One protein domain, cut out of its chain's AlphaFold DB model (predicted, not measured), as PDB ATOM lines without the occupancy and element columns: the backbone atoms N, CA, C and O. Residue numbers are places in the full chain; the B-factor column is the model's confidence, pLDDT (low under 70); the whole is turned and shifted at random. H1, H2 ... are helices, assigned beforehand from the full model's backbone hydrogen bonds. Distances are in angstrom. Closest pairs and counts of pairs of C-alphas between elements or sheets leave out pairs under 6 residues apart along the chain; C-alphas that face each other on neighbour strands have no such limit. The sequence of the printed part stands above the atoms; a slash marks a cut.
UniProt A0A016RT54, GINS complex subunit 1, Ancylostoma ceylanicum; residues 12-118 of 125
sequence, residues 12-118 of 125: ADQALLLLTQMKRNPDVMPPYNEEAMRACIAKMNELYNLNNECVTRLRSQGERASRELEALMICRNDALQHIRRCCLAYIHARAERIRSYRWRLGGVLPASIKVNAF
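Overview. This is residues 12 to 118 of the 125 residues of the protein "GINS complex subunit 1" of Ancylostoma ceylanicum (UniProt A0A016RT54). A rod built along one long helix, H3; H2 folds back on H3 as a helical hairpin, and shorter H1 packs on H3's middle, making an up-and-down bundle, each helix running against the one before. After a tight turn at the far end of H3, small H4 folds back near H3, its Ala 117 closest to Ile 98, their C-alphas 7.0 A apart. The printed part has 107 residues, 87 of them in four named helices, H1 to H4 in order along the chain, and no named strand; its class is all helix, and it is only just loose, close to extended, with a radius of gyration of the C-alphas of 19.2 A and spans of 62 by 22 by 21 A.

Arrangement. H1, residues 12 to 24, touches residues 36 to 40 alone of H2, residues 34 to 61, a hairpin; closest C-alphas Gln 14 and Ala 36, 6.4 A. H3, residues 67 to 105, touches H1, closest C-alphas Leu 19 and Tyr 90, 5.5 A, with residues 79 to 94 alone, and H2, closest Met 44 and Leu 80, 5.3 A, with residues 73 to 87 alone. H4, residues 111 to 117, is close to H3 but not clearly touching.

Along the chain. H1 begins at C-alpha 12 (159.951, 167.173, 194.481); H3 spans 56.7 A.

Size, cuts and confidence. The printed part has no cut; pLDDT is under 70 at residues 107, 109 and 111 to 118.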
ATOM      1  N   ALA A  12     160.073 165.913 193.747       86.62
ATOM      2  CA  ALA A  12     159.951 167.173 194.481       86.62
ATOM      3  C   ALA A  12     158.487 167.632 194.631       86.62
ATOM      4  O   ALA A  12     158.090 168.043 195.723       86.62
ATOM      5  N   ASP A  13     157.675 167.490 193.585       89.81
ATOM      6  CA  ASP A  13     156.245 167.805 193.609       89.81
ATOM      7  C   ASP A  13     155.493 166.825 194.513       89.81
ATOM      8  O   ASP A  13     154.683 167.240 195.341       89.81
ATOM      9  N   GLN A  14     155.855 165.537 194.477       90.06
ATOM     10  CA  GLN A  14     155.339 164.542 195.424       90.06
ATOM     11  C   GLN A  14     155.648 164.924 196.881       90.06
ATOM     12  O   GLN A  14     154.783 164.813 197.757       90.06
ATOM     13  N   ALA A  15     156.852 165.438 197.155       91.12
ATOM     14  CA  ALA A  15     157.222 165.923 198.483       91.12
ATOM     15  C   ALA A  15     156.361 167.127 198.916       91.12
ATOM     16  O   ALA A  15     155.983 167.239 200.085       91.12
ATOM     17  N   LEU A  16     156.011 168.013 197.979       92.50
ATOM     18  CA  LEU A  16     155.111 169.140 198.219       92.50
ATOM     19  C   LEU A  16     153.670 168.671 198.481       92.50
ATOM     20  O   LEU A  16     153.007 169.175 199.392       92.50
ATOM     21  N   LEU A  17     153.191 167.677 197.730       91.38
ATOM     22  CA  LEU A  17     151.854 167.102 197.893       91.38
ATOM     23  C   LEU A  17     151.646 166.515 199.292       91.38
ATOM     24  O   LEU A  17     150.569 166.698 199.865       91.38
ATOM     25  N   LEU A  18     152.677 165.913 199.897       90.44
ATOM     26  CA  LEU A  18     152.639 165.468 201.299       90.44
ATOM     27  C   LEU A  18     152.282 166.614 202.260       90.44
ATOM     28  O   LEU A  18     151.469 166.450 203.175       90.44
ATOM     29  N   LEU A  19     152.858 167.799 202.049       90.69
ATOM     30  CA  LEU A  19     152.553 168.980 202.860       90.69
ATOM     31  C   LEU A  19     151.151 169.512 202.586       90.69
ATOM     32  O   LEU A  19     150.429 169.862 203.523       90.69
ATOM     33  N   THR A  20     150.752 169.562 201.319       90.12
ATOM     34  CA  THR A  20     149.416 170.014 200.918       90.12
ATOM     35  C   THR A  20     148.335 169.114 201.514       90.12
ATOM     36  O   THR A  20     147.346 169.615 202.050       90.12
ATOM     37  N   GLN A  21     148.558 167.797 201.536       88.56
ATOM     38  CA  GLN A  21     147.678 166.826 202.185       88.56
ATOM     39  C   GLN A  21     147.514 167.124 203.681       88.56
ATOM     40  O   GLN A  21     146.395 167.120 204.196       88.56
ATOM     41  N   MET A  22     148.610 167.441 204.377       89.25
ATOM     42  CA  MET A  22     148.569 167.804 205.795       89.25
ATOM     43  C   MET A  22     147.845 169.130 206.050       89.25
ATOM     44  O   MET A  22     147.173 169.260 207.074       89.25
ATOM     45  N   LYS A  23     147.960 170.107 205.143       88.38
ATOM     46  CA  LYS A  23     147.295 171.414 205.265       88.38
ATOM     47  C   LYS A  23     145.797 171.361 204.971       88.38
ATOM     48  O   LYS A  23     145.044 172.089 205.608       88.38
ATOM     49  N   ARG A  24     145.365 170.514 204.030       87.94
ATOM     50  CA  ARG A  24     143.977 170.480 203.535       87.94
ATOM     51  C   ARG A  24     142.951 170.197 204.630       87.94
ATOM     52  O   ARG A  24     141.868 170.768 204.598       87.94
ATOM     53  N   ASN A  25     143.279 169.319 205.577       83.69
ATOM     54  CA  ASN A  25     142.422 169.045 206.723       83.69
ATOM     55  C   ASN A  25     143.247 169.115 208.021       83.69
ATOM     56  O   ASN A  25     144.022 168.193 208.291       83.69
ATOM     57  N   PRO A  26     143.144 170.209 208.801       80.44
ATOM     58  CA  PRO A  26     143.935 170.396 210.014       80.44
ATOM     59  C   PRO A  26     143.502 169.493 211.178       80.44
ATOM     60  O   PRO A  26     144.335 169.168 212.028       80.44
ATOM     61  N   ASP A  27     142.244 169.050 211.192       78.50
ATOM     62  CA  ASP A  27     141.655 168.311 212.314       78.50
ATOM     63  C   ASP A  27     141.763 166.793 212.153       78.50
ATOM     64  O   ASP A  27     141.784 166.051 213.142       78.50
ATOM     65  N   VAL A  28     141.902 166.321 210.913       81.75
ATOM     66  CA  VAL A  28     142.012 164.897 210.579       81.75
ATOM     67  C   VAL A  28     143.453 164.536 210.223       81.75
ATOM     68  O   VAL A  28     144.139 165.241 209.481       81.75
ATOM     69  N   MET A  29     143.934 163.413 210.755       85.19
ATOM     70  CA  MET A  29     145.217 162.837 210.367       85.19
ATOM     71  C   MET A  29     145.028 162.016 209.093       85.19
ATOM     72  O   MET A  29     144.333 160.999 209.150       85.19
ATOM     73  N   PRO A  30     145.638 162.407 207.962       86.81
ATOM     74  CA  PRO A  30     145.640 161.548 206.789       86.81
ATOM     75  C   PRO A  30     146.467 160.275 207.049       86.81
ATOM     76  O   PRO A  30     147.382 160.303 207.885       86.81
ATOM     77  N   PRO A  31     146.215 159.180 206.313       86.56
ATOM     78  CA  PRO A  31     147.083 158.007 206.326       86.56
ATOM     79  C   PRO A  31     148.542 158.386 206.053       86.56
ATOM     80  O   PRO A  31     148.826 159.351 205.334       86.56
ATOM     81  N   TYR A  32     149.476 157.655 206.658       86.62
ATOM     82  CA  TYR A  32     150.892 157.832 206.351       86.62
ATOM     83  C   TYR A  32     151.159 157.387 204.912       86.62
ATOM     84  O   TYR A  32     150.872 156.249 204.554       86.62
ATOM     85  N   ASN A  33     151.697 158.283 204.085       89.38
ATOM     86  CA  ASN A  33     152.011 157.963 202.696       89.38
ATOM     87  C   ASN A  33     153.437 157.404 202.606       89.38
ATOM     88  O   ASN A  33     154.406 158.140 202.394       89.38
ATOM     89  N   GLU A  34     153.557 156.096 202.838       89.00
ATOM     90  CA  GLU A  34     154.839 155.392 202.820       89.00
ATOM     91  C   GLU A  34     155.480 155.395 201.428       89.00
ATOM     92  O   GLU A  34     156.690 155.581 201.313       89.00
ATOM     93  N   GLU A  35     154.676 155.237 200.376       89.94
ATOM     94  CA  GLU A  35     155.147 155.180 198.993       89.94
ATOM     95  C   GLU A  35     155.824 156.489 198.573       89.94
ATOM     96  O   GLU A  35     156.986 156.483 198.160       89.94
ATOM     97  N   ALA A  36     155.157 157.629 198.781       90.31
ATOM     98  CA  ALA A  36     155.730 158.934 198.461       90.31
ATOM     99  C   ALA A  36     156.966 159.248 199.320       90.31
ATOM    100  O   ALA A  36     157.940 159.815 198.821       90.31
ATOM    101  N   MET A  37     156.976 158.851 200.599       92.50
ATOM    102  CA  MET A  37     158.154 159.028 201.453       92.50
ATOM    103  C   MET A  37     159.340 158.185 200.964       92.50
ATOM    104  O   MET A  37     160.471 158.669 200.910       92.50
ATOM    105  N   ARG A  38     159.088 156.934 200.569       92.50
ATOM    106  CA  ARG A  38     160.099 156.029 200.014       92.50
ATOM    107  C   ARG A  38     160.663 156.572 198.702       92.50
ATOM    108  O   ARG A  38     161.883 156.581 198.545       92.50
ATOM    109  N   ALA A  39     159.808 157.086 197.817       92.69
ATOM    110  CA  ALA A  39     160.222 157.748 196.582       92.69
ATOM    111  C   ALA A  39     161.104 158.979 196.861       92.69
ATOM    112  O   ALA A  39     162.184 159.112 196.280       92.69
ATOM    113  N   CYS A  40     160.715 159.828 197.819       93.88
ATOM    114  CA  CYS A  40     161.508 160.985 198.242       93.88
ATOM    115  C   CYS A  40     162.892 160.588 198.772       93.88
ATOM    116  O   CYS A  40     163.898 161.189 198.391       93.88
ATOM    117  N   ILE A  41     162.965 159.563 199.627       94.38
ATOM    118  CA  ILE A  41     164.233 159.061 200.177       94.38
ATOM    119  C   ILE A  41     165.117 158.482 199.070       94.38
ATOM    120  O   ILE A  41     166.304 158.804 199.009       94.38
ATOM    121  N   ALA A  42     164.546 157.675 198.173       95.00
ATOM    122  CA  ALA A  42     165.271 157.120 197.036       95.00
ATOM    123  C   ALA A  42     165.869 158.232 196.164       95.00
ATOM    124  O   ALA A  42     167.057 158.184 195.843       95.00
ATOM    125  N   LYS A  43     165.094 159.284 195.871       94.12
ATOM    126  CA  LYS A  43     165.578 160.414 195.071       94.12
ATOM    127  C   LYS A  43     166.655 161.231 195.778       94.12
ATOM    128  O   LYS A  43     167.624 161.632 195.140       94.12
ATOM    129  N   MET A  44     166.529 161.464 197.086       95.44
ATOM    130  CA  MET A  44     167.584 162.129 197.862       95.44
ATOM    131  C   MET A  44     168.900 161.343 197.809       95.44
ATOM    132  O   MET A  44     169.953 161.944 197.600       95.44
ATOM    133  N   ASN A  45     168.841 160.015 197.942       96.00
ATOM    134  CA  ASN A  45     170.021 159.153 197.847       96.00
ATOM    135  C   ASN A  45     170.631 159.173 196.440       96.00
ATOM    136  O   ASN A  45     171.845 159.280 196.305       96.00
ATOM    137  N   GLU A  46     169.802 159.130 195.395       95.56
ATOM    138  CA  GLU A  46     170.245 159.250 194.001       95.56
ATOM    139  C   GLU A  46     170.999 160.570 193.764       95.56
ATOM    140  O   GLU A  46     172.137 160.561 193.297       95.56
ATOM    141  N   LEU A  47     170.404 161.708 194.143       93.62
ATOM    142  CA  LEU A  47     171.015 163.033 193.980       93.62
ATOM    143  C   LEU A  47     172.324 163.166 194.766       93.62
ATOM    144  O   LEU A  47     173.294 163.743 194.266       93.62
ATOM    145  N   TYR A  48     172.361 162.616 195.983       96.19
ATOM    146  CA  TYR A  48     173.563 162.583 196.808       96.19
ATOM    147  C   TYR A  48     174.677 161.770 196.144       96.19
ATOM    148  O   TYR A  48     175.794 162.268 196.014       96.19
ATOM    149  N   ASN A  49     174.370 160.556 195.678       97.06
ATOM    150  CA  ASN A  49     175.341 159.670 195.040       97.06
ATOM    151  C   ASN A  49     175.917 160.300 193.770       97.06
ATOM    152  O   ASN A  49     177.136 160.370 193.631       97.06
ATOM    153  N   LEU A  50     175.067 160.869 192.909       94.88
ATOM    154  CA  LEU A  50     175.502 161.560 191.690       94.88
ATOM    155  C   LEU A  50     176.456 162.725 191.986       94.88
ATOM    156  O   LEU A  50     177.451 162.916 191.284       94.88
ATOM    157  N   ASN A  51     176.172 163.522 193.019       94.88
ATOM    158  CA  ASN A  51     177.060 164.611 193.423       94.88
ATOM    159  C   ASN A  51     178.356 164.092 194.051       94.88
ATOM    160  O   ASN A  51     179.430 164.619 193.757       94.88
ATOM    161  N   ASN A  52     178.277 163.054 194.882       95.25
ATOM    162  CA  ASN A  52     179.440 162.462 195.530       95.25
ATOM    163  C   ASN A  52     180.399 161.822 194.514       95.25
ATOM    164  O   ASN A  52     181.613 162.003 194.611       95.25
ATOM    165  N   GLU A  53     179.872 161.137 193.499       95.12
ATOM    166  CA  GLU A  53     180.649 160.607 192.376       95.12
ATOM    167  C   GLU A  53     181.372 161.719 191.610       95.12
ATOM    168  O   GLU A  53     182.562 161.592 191.319       95.12
ATOM    169  N   CYS A  54     180.693 162.838 191.325       92.88
ATOM    170  CA  CYS A  54     181.324 163.992 190.684       92.88
ATOM    171  C   CYS A  54     182.468 164.571 191.522       92.88
ATOM    172  O   CYS A  54     183.564 164.769 191.000       92.88
ATOM    173  N   VAL A  55     182.246 164.787 192.822       93.25
ATOM    174  CA  VAL A  55     183.285 165.278 193.741       93.25
ATOM    175  C   VAL A  55     184.464 164.307 193.814       93.25
ATOM    176  O   VAL A  55     185.618 164.732 193.793       93.25
ATOM    177  N   THR A  56     184.187 163.006 193.886       94.25
ATOM    178  CA  THR A  56     185.211 161.959 193.998       94.25
ATOM    179  C   THR A  56     186.074 161.907 192.740       94.25
ATOM    180  O   THR A  56     187.300 161.881 192.839       94.25
ATOM    181  N   ARG A  57     185.449 161.987 191.561       93.06
ATOM    182  CA  ARG A  57     186.139 162.024 190.268       93.06
ATOM    183  C   ARG A  57     187.074 163.227 190.156       93.06
ATOM    184  O   ARG A  57     188.264 163.037 189.920       93.06
ATOM    185  N   LEU A  58     186.566 164.431 190.432       92.75
ATOM    186  CA  LEU A  58     187.352 165.670 190.398       92.75
ATOM    187  C   LEU A  58     188.558 165.609 191.343       92.75
ATOM    188  O   LEU A  58     189.671 165.959 190.960       92.75
ATOM    189  N   ARG A  59     188.359 165.089 192.563       91.81
ATOM    190  CA  ARG A  59     189.450 164.889 193.530       91.81
ATOM    191  C   ARG A  59     190.490 163.888 193.035       91.81
ATOM    192  O   ARG A  59     191.677 164.148 193.189       91.81
ATOM    193  N   SER A  60     190.060 162.769 192.450       92.69
ATOM    194  CA  SER A  60     190.967 161.721 191.961       92.69
ATOM    195  C   SER A  60     191.812 162.164 190.765       92.69
ATOM    196  O   SER A  60     192.964 161.758 190.649       92.69
ATOM    197  N   GLN A  61     191.259 163.018 189.901       91.19
ATOM    198  CA  GLN A  61     191.932 163.530 188.707       91.19
ATOM    199  C   GLN A  61     192.737 164.810 188.988       91.19
ATOM    200  O   GLN A  61     193.512 165.246 188.145       91.19
ATOM    201  N   GLY A  62     192.573 165.422 190.170       87.62
ATOM    202  CA  GLY A  62     193.171 166.722 190.491       87.62
ATOM    203  C   GLY A  62     192.593 167.874 189.657       87.62
ATOM    204  O   GLY A  62     193.208 168.936 189.555       87.62
ATOM    205  N   GLU A  63     191.424 167.667 189.051       88.56
ATOM    206  CA  GLU A  63     190.791 168.606 188.132       88.56
ATOM    207  C   GLU A  63     189.865 169.579 188.868       88.56
ATOM    208  O   GLU A  63     189.230 169.257 189.878       88.56
ATOM    209  N   ARG A  64     189.755 170.798 188.332       87.12
ATOM    210  CA  ARG A  64     188.721 171.747 188.754       87.12
ATOM    211  C   ARG A  64     187.430 171.450 188.002       87.12
ATOM    212  O   ARG A  64     187.463 171.138 186.816       87.12
ATOM    213  N   ALA A  65     186.295 171.595 188.682       87.62
ATOM    214  CA  ALA A  65     184.994 171.484 188.036       87.62
ATOM    215  C   ALA A  65     184.862 172.526 186.916       87.62
ATOM    216  O   ALA A  65     185.258 173.683 187.084       87.62
ATOM    217  N   SER A  66     184.263 172.134 185.791       92.50
ATOM    218  CA  SER A  66     183.749 173.116 184.838       92.50
ATOM    219  C   SER A  66     182.604 173.906 185.486       92.50
ATOM    220  O   SER A  66     181.916 173.399 186.376       92.50
ATOM    221  N   ARG A  67     182.356 175.135 185.016       93.06
ATOM    222  CA  ARG A  67     181.234 175.958 185.511       93.06
ATOM    223  C   ARG A  67     179.884 175.253 185.369       93.06
ATOM    224  O   ARG A  67     179.025 175.384 186.231       93.06
ATOM    225  N   GLU A  68     179.706 174.492 184.292       92.81
ATOM    226  CA  GLU A  68     178.487 173.720 184.034       92.81
ATOM    227  C   GLU A  68     178.307 172.589 185.051       92.81
ATOM    228  O   GLU A  68     177.214 172.395 185.581       92.81
ATOM    229  N   LEU A  69     179.389 171.870 185.369       91.62
ATOM    230  CA  LEU A  69     179.367 170.805 186.367       91.62
ATOM    231  C   LEU A  69     179.105 171.357 187.773       91.62
ATOM    232  O   LEU A  69     178.333 170.769 188.527       91.62
ATOM    233  N   GLU A  70     179.711 172.495 188.110       92.81
ATOM    234  CA  GLU A  70     179.475 173.192 189.376       92.81
ATOM    235  C   GLU A  70     178.008 173.625 189.507       92.81
ATOM    236  O   GLU A  70     177.359 173.304 190.505       92.81
ATOM    237  N   ALA A  71     177.450 174.261 188.472       94.19
ATOM    238  CA  ALA A  71     176.041 174.645 188.440       94.19
ATOM    239  C   ALA A  71     175.115 173.428 188.600       94.19
ATOM    240  O   ALA A  71     174.190 173.453 189.411       94.19
ATOM    241  N   LEU A  72     175.400 172.326 187.899       93.75
ATOM    242  CA  LEU A  72     174.632 171.086 188.013       93.75
ATOM    243  C   LEU A  72     174.681 170.496 189.431       93.75
ATOM    244  O   LEU A  72     173.658 170.044 189.950       93.75
ATOM    245  N   MET A  73     175.855 170.500 190.070       93.12
ATOM    246  CA  MET A  73     176.017 170.017 191.443       93.12
ATOM    247  C   MET A  73     175.223 170.862 192.443       93.12
ATOM    248  O   MET A  73     174.576 170.294 193.329       93.12
ATOM    249  N   ILE A  74     175.229 172.189 192.278       95.31
ATOM    250  CA  ILE A  74     174.431 173.120 193.086       95.31
ATOM    251  C   ILE A  74     172.940 172.826 192.899       95.31
ATOM    252  O   ILE A  74     172.255 172.564 193.885       95.31
ATOM    253  N   CYS A  75     172.454 172.742 191.656       94.25
ATOM    254  CA  CYS A  75     171.047 172.441 191.377       94.25
ATOM    255  C   CYS A  75     170.592 171.113 192.006       94.25
ATOM    256  O   CYS A  75     169.520 171.038 192.605       94.25
ATOM    257  N   ARG A  76     171.414 170.058 191.917       94.12
ATOM    258  CA  ARG A  76     171.125 168.759 192.551       94.12
ATOM    259  C   ARG A  76     171.075 168.860 194.073       94.12
ATOM    260  O   ARG A  76     170.199 168.260 194.696       94.12
ATOM    261  N   ASN A  77     171.999 169.609 194.673       95.31
ATOM    262  CA  ASN A  77     172.017 169.824 196.115       95.31
ATOM    263  C   ASN A  77     170.783 170.613 196.575       95.31
ATOM    264  O   ASN A  77     170.157 170.236 197.562       95.31
ATOM    265  N   ASP A  78     170.381 171.645 195.838       95.81
ATOM    266  CA  ASP A  78     169.189 172.434 196.152       95.81
ATOM    267  C   ASP A  78     167.912 171.594 196.054       95.81
ATOM    268  O   ASP A  78     167.073 171.639 196.958       95.81
ATOM    269  N   ALA A  79     167.796 170.749 195.024       93.56
ATOM    270  CA  ALA A  79     166.695 169.796 194.896       93.56
ATOM    271  C   ALA A  79     166.656 168.797 196.069       93.56
ATOM    272  O   ALA A  79     165.597 168.567 196.657       93.56
ATOM    273  N   LEU A  80     167.810 168.252 196.472       94.88
ATOM    274  CA  LEU A  80     167.920 167.367 197.636       94.88
ATOM    275  C   LEU A  80     167.455 168.074 198.914       94.88
ATOM    276  O   LEU A  80     166.659 167.520 199.677       94.88
ATOM    277  N   GLN A  81     167.914 169.305 199.149       96.31
ATOM    278  CA  GLN A  81     167.524 170.086 200.325       96.31
ATOM    279  C   GLN A  81     166.032 170.415 200.316       96.31
ATOM    280  O   GLN A  81     165.392 170.374 201.369       96.31
ATOM    281  N   HIS A  82     165.461 170.708 199.148       95.00
ATOM    282  CA  HIS A  82     164.030 170.943 198.994       95.00
ATOM    283  C   HIS A  82     163.208 169.708 199.390       95.00
ATOM    284  O   HIS A  82     162.335 169.806 200.258       95.00
ATOM    285  N   ILE A  83     163.536 168.534 198.835       95.06
ATOM    286  CA  ILE A  83     162.857 167.268 199.157       95.06
ATOM    287  C   ILE A  83     162.990 166.966 200.656       95.06
ATOM    288  O   ILE A  83     161.997 166.670 201.326       95.06
ATOM    289  N   ARG A  84     164.198 167.121 201.214       95.69
ATOM    290  CA  ARG A  84     164.469 166.904 202.641       95.69
ATOM    291  C   ARG A  84     163.611 167.800 203.530       95.69
ATOM    292  O   ARG A  84     163.017 167.315 204.494       95.69
ATOM    293  N   ARG A  85     163.541 169.102 203.227       96.69
ATOM    294  CA  ARG A  85     162.725 170.069 203.981       96.69
ATOM    295  C   ARG A  85     161.251 169.685 203.949       96.69
ATOM    296  O   ARG A  85     160.617 169.693 205.002       96.69
ATOM    297  N   CYS A  86     160.729 169.295 202.788       95.50
ATOM    298  CA  CYS A  86     159.335 168.880 202.656       95.50
ATOM    299  C   CYS A  86     159.027 167.612 203.464       95.50
ATOM    300  O   CYS A  86     158.068 167.592 204.235       95.50
ATOM    301  N   CYS A  87     159.887 166.593 203.386       94.31
ATOM    302  CA  CYS A  87     159.728 165.356 204.154       94.31
ATOM    303  C   CYS A  87     159.764 165.605 205.671       94.31
ATOM    304  O   CYS A  87     158.919 165.098 206.411       94.31
ATOM    305  N   LEU A  88     160.714 166.419 206.146       95.25
ATOM    306  CA  LEU A  88     160.818 166.776 207.563       95.25
ATOM    307  C   LEU A  88     159.605 167.574 208.036       95.25
ATOM    308  O   LEU A  88     159.061 167.283 209.100       95.25
ATOM    309  N   ALA A  89     159.151 168.546 207.246       94.94
ATOM    310  CA  ALA A  89     157.962 169.326 207.563       94.94
ATOM    311  C   ALA A  89     156.697 168.451 207.601       94.94
ATOM    312  O   ALA A  89     155.855 168.648 208.477       94.94
ATOM    313  N   TYR A  90     156.585 167.439 206.733       93.56
ATOM    314  CA  TYR A  90     155.495 166.463 206.772       93.56
ATOM    315  C   TYR A  90     155.507 165.652 208.072       93.56
ATOM    316  O   TYR A  90     154.495 165.591 208.774       93.56
ATOM    317  N   ILE A  91     156.659 165.082 208.441       92.56
ATOM    318  CA  ILE A  91     156.812 164.310 209.684       92.56
ATOM    319  C   ILE A  91     156.527 165.190 210.905       92.56
ATOM    320  O   ILE A  91     155.785 164.784 211.800       92.56
ATOM    321  N   HIS A  92     157.062 166.410 210.923       93.00
ATOM    322  CA  HIS A  92     156.839 167.367 211.999       93.00
ATOM    323  C   HIS A  92     155.354 167.724 212.140       93.00
ATOM    324  O   HIS A  92     154.797 167.601 213.226       93.00
ATOM    325  N   ALA A  93     154.676 168.083 211.045       91.50
ATOM    326  CA  ALA A  93     153.248 168.403 211.063       91.50
ATOM    327  C   ALA A  93     152.401 167.240 211.608       91.50
ATOM    328  O   ALA A  93     151.440 167.454 212.350       91.50
ATOM    329  N   ARG A  94     152.772 165.996 211.280       91.06
ATOM    330  CA  ARG A  94     152.113 164.804 211.825       91.06
ATOM    331  C   ARG A  94     152.381 164.645 213.318       91.06
ATOM    332  O   ARG A  94     151.439 164.421 214.075       91.06
ATOM    333  N   ALA A  95     153.627 164.801 213.760       88.88
ATOM    334  CA  ALA A  95     153.990 164.720 215.174       88.88
ATOM    335  C   ALA A  95     153.250 165.769 216.025       88.88
ATOM    336  O   ALA A  95     152.692 165.428 217.071       88.88
ATOM    337  N   GLU A  96     153.162 167.012 215.544       89.75
ATOM    338  CA  GLU A  96     152.389 168.080 216.189       89.75
ATOM    339  C   GLU A  96     150.904 167.722 216.297       89.75
ATOM    340  O   GLU A  96     150.298 167.864 217.361       89.75
ATOM    341  N   ARG A  97     150.314 167.173 215.230       87.88
ATOM    342  CA  ARG A  97     148.905 166.759 215.236       87.88
ATOM    343  C   ARG A  97     148.650 165.586 216.189       87.88
ATOM    344  O   ARG A  97     147.658 165.606 216.914       87.88
ATOM    345  N   ILE A  98     149.566 164.617 216.281       85.25
ATOM    346  CA  ILE A  98     149.504 163.531 217.279       85.25
ATOM    347  C   ILE A  98     149.572 164.093 218.702       85.25
ATOM    348  O   ILE A  98     148.794 163.681 219.567       85.25
ATOM    349  N   ARG A  99     150.468 165.056 218.956       85.56
ATOM    350  CA  ARG A  99     150.551 165.737 220.257       85.56
ATOM    351  C   ARG A  99     149.244 166.457 220.580       85.56
ATOM    352  O   ARG A  99     148.745 166.351 221.694       85.56
ATOM    353  N   SER A 100     148.658 167.118 219.588       86.75
ATOM    354  CA  SER A 100     147.368 167.794 219.697       86.75
ATOM    355  C   SER A 100     146.228 166.831 220.065       86.75
ATOM    356  O   SER A 100     145.423 167.140 220.943       86.75
ATOM    357  N   TYR A 101     146.188 165.627 219.478       84.50
ATOM    358  CA  TYR A 101     145.211 164.604 219.867       84.50
ATOM    359  C   TYR A 101     145.371 164.148 221.312       84.50
ATOM    360  O   TYR A 101     144.362 163.994 221.990       84.50
ATOM    361  N   ARG A 102     146.605 163.969 221.801       82.31
ATOM    362  CA  ARG A 102     146.839 163.616 223.210       82.31
ATOM    363  C   ARG A 102     146.284 164.667 224.167       82.31
ATOM    364  O   ARG A 102     145.654 164.306 225.153       82.31
ATOM    365  N   TRP A 103     146.478 165.949 223.862       85.00
ATOM    366  CA  TRP A 103     145.930 167.029 224.686       85.00
ATOM    367  C   TRP A 103     144.398 167.096 224.642       85.00
ATOM    368  O   TRP A 103     143.787 167.380 225.665       85.00
ATOM    369  N   ARG A 104     143.768 166.813 223.492       83.50
ATOM    370  CA  ARG A 104     142.298 166.865 223.351       83.50
ATOM    371  C   ARG A 104     141.559 165.633 223.871       83.50
ATOM    372  O   ARG A 104     140.465 165.766 224.400       83.50
ATOM    373  N   LEU A 105     142.107 164.441 223.643       80.56
ATOM    374  CA  LEU A 105     141.425 163.158 223.864       80.56
ATOM    375  C   LEU A 105     141.952 162.414 225.101       80.56
ATOM    376  O   LEU A 105     141.395 161.389 225.486       80.56
ATOM    377  N   GLY A 106     143.023 162.908 225.727       75.88
ATOM    378  CA  GLY A 106     143.655 162.265 226.873       75.88
ATOM    379  C   GLY A 106     144.489 161.034 226.492       75.88
ATOM    380  O   GLY A 106     145.091 160.963 225.418       75.88
ATOM    381  N   GLY A 107     144.571 160.061 227.406       69.19
ATOM    382  CA  GLY A 107     145.506 158.932 227.314       69.19
ATOM    383  C   GLY A 107     145.203 157.894 226.224       69.19
ATOM    384  O   GLY A 107     146.116 157.191 225.791       69.19
ATOM    385  N   VAL A 108     143.956 157.801 225.746       71.12
ATOM    386  CA  VAL A 108     143.535 156.776 224.776       71.12
ATOM    387  C   VAL A 108     143.107 157.430 223.463       71.12
ATOM    388  O   VAL A 108     142.029 158.004 223.356       71.12
ATOM    389  N   LEU A 109     143.945 157.299 222.429       69.62
ATOM    390  CA  LEU A 109     143.556 157.679 221.070       69.62
ATOM    391  C   LEU A 109     142.517 156.685 220.501       69.62
ATOM    392  O   LEU A 109     142.733 155.471 220.606       69.62
ATOM    393  N   PRO A 110     141.456 157.165 219.827       71.69
ATOM    394  CA  PRO A 110     140.551 156.337 219.035       71.69
ATOM    395  C   PRO A 110     141.301 155.489 218.000       71.69
ATOM    396  O   PRO A 110     142.290 155.938 217.412       71.69
ATOM    397  N   ALA A 111     140.813 154.271 217.746       69.19
ATOM    398  CA  ALA A 111     141.437 153.321 216.819       69.19
ATOM    399  C   ALA A 111     141.622 153.902 215.403       69.19
ATOM    400  O   ALA A 111     142.667 153.707 214.788       69.19
ATOM    401  N   SER A 112     140.666 154.713 214.941       66.75
ATOM    402  CA  SER A 112     140.716 155.417 213.652       66.75
ATOM    403  C   SER A 112     141.891 156.394 213.518       66.75
ATOM    404  O   SER A 112     142.379 156.630 212.416       66.75
ATOM    405  N   ILE A 113     142.384 156.947 214.632       68.12
ATOM    406  CA  ILE A 113     143.559 157.825 214.647       68.12
ATOM    407  C   ILE A 113     144.836 156.991 214.774       68.12
ATOM    408  O   ILE A 113     145.832 157.313 214.135       68.12
ATOM    409  N   LYS A 114     144.813 155.897 215.549       66.38
ATOM    410  CA  LYS A 114     145.972 155.005 215.725       66.38
ATOM    411  C   LYS A 114     146.435 154.382 214.406       66.38
ATOM    412  O   LYS A 114     147.624 154.446 214.114       66.38
ATOM    413  N   VAL A 115     145.506 153.866 213.597       65.56
ATOM    414  CA  VAL A 115     145.813 153.249 212.290       65.56
ATOM    415  C   VAL A 115     146.482 154.245 211.339       65.56
ATOM    416  O   VAL A 115     147.401 153.891 210.614       65.56
ATOM    417  N   ASN A 116     146.073 155.515 211.392       66.19
ATOM    418  CA  ASN A 116     146.604 156.547 210.505       66.19
ATOM    419  C   ASN A 116     147.842 157.258 211.055       66.19
ATOM    420  O   ASN A 116     148.554 157.874 210.273       66.19
ATOM    421  N   ALA A 117     148.089 157.238 212.370       59.94
ATOM    422  CA  ALA A 117     149.151 158.010 213.018       59.94
ATOM    423  C   ALA A 117     150.511 157.302 213.032       59.94
ATOM    424  O   ALA A 117     151.539 157.975 212.925       59.94
ATOM    425  N   PHE A 118     150.529 155.977 213.168       60.12
ATOM    426  CA  PHE A 118     151.761 155.208 213.326       60.12
ATOM    427  C   PHE A 118     152.188 154.552 212.013       60.12
ATOM    428  O   PHE A 118     151.372 153.999 211.291       60.12
TER     429      PHE A 118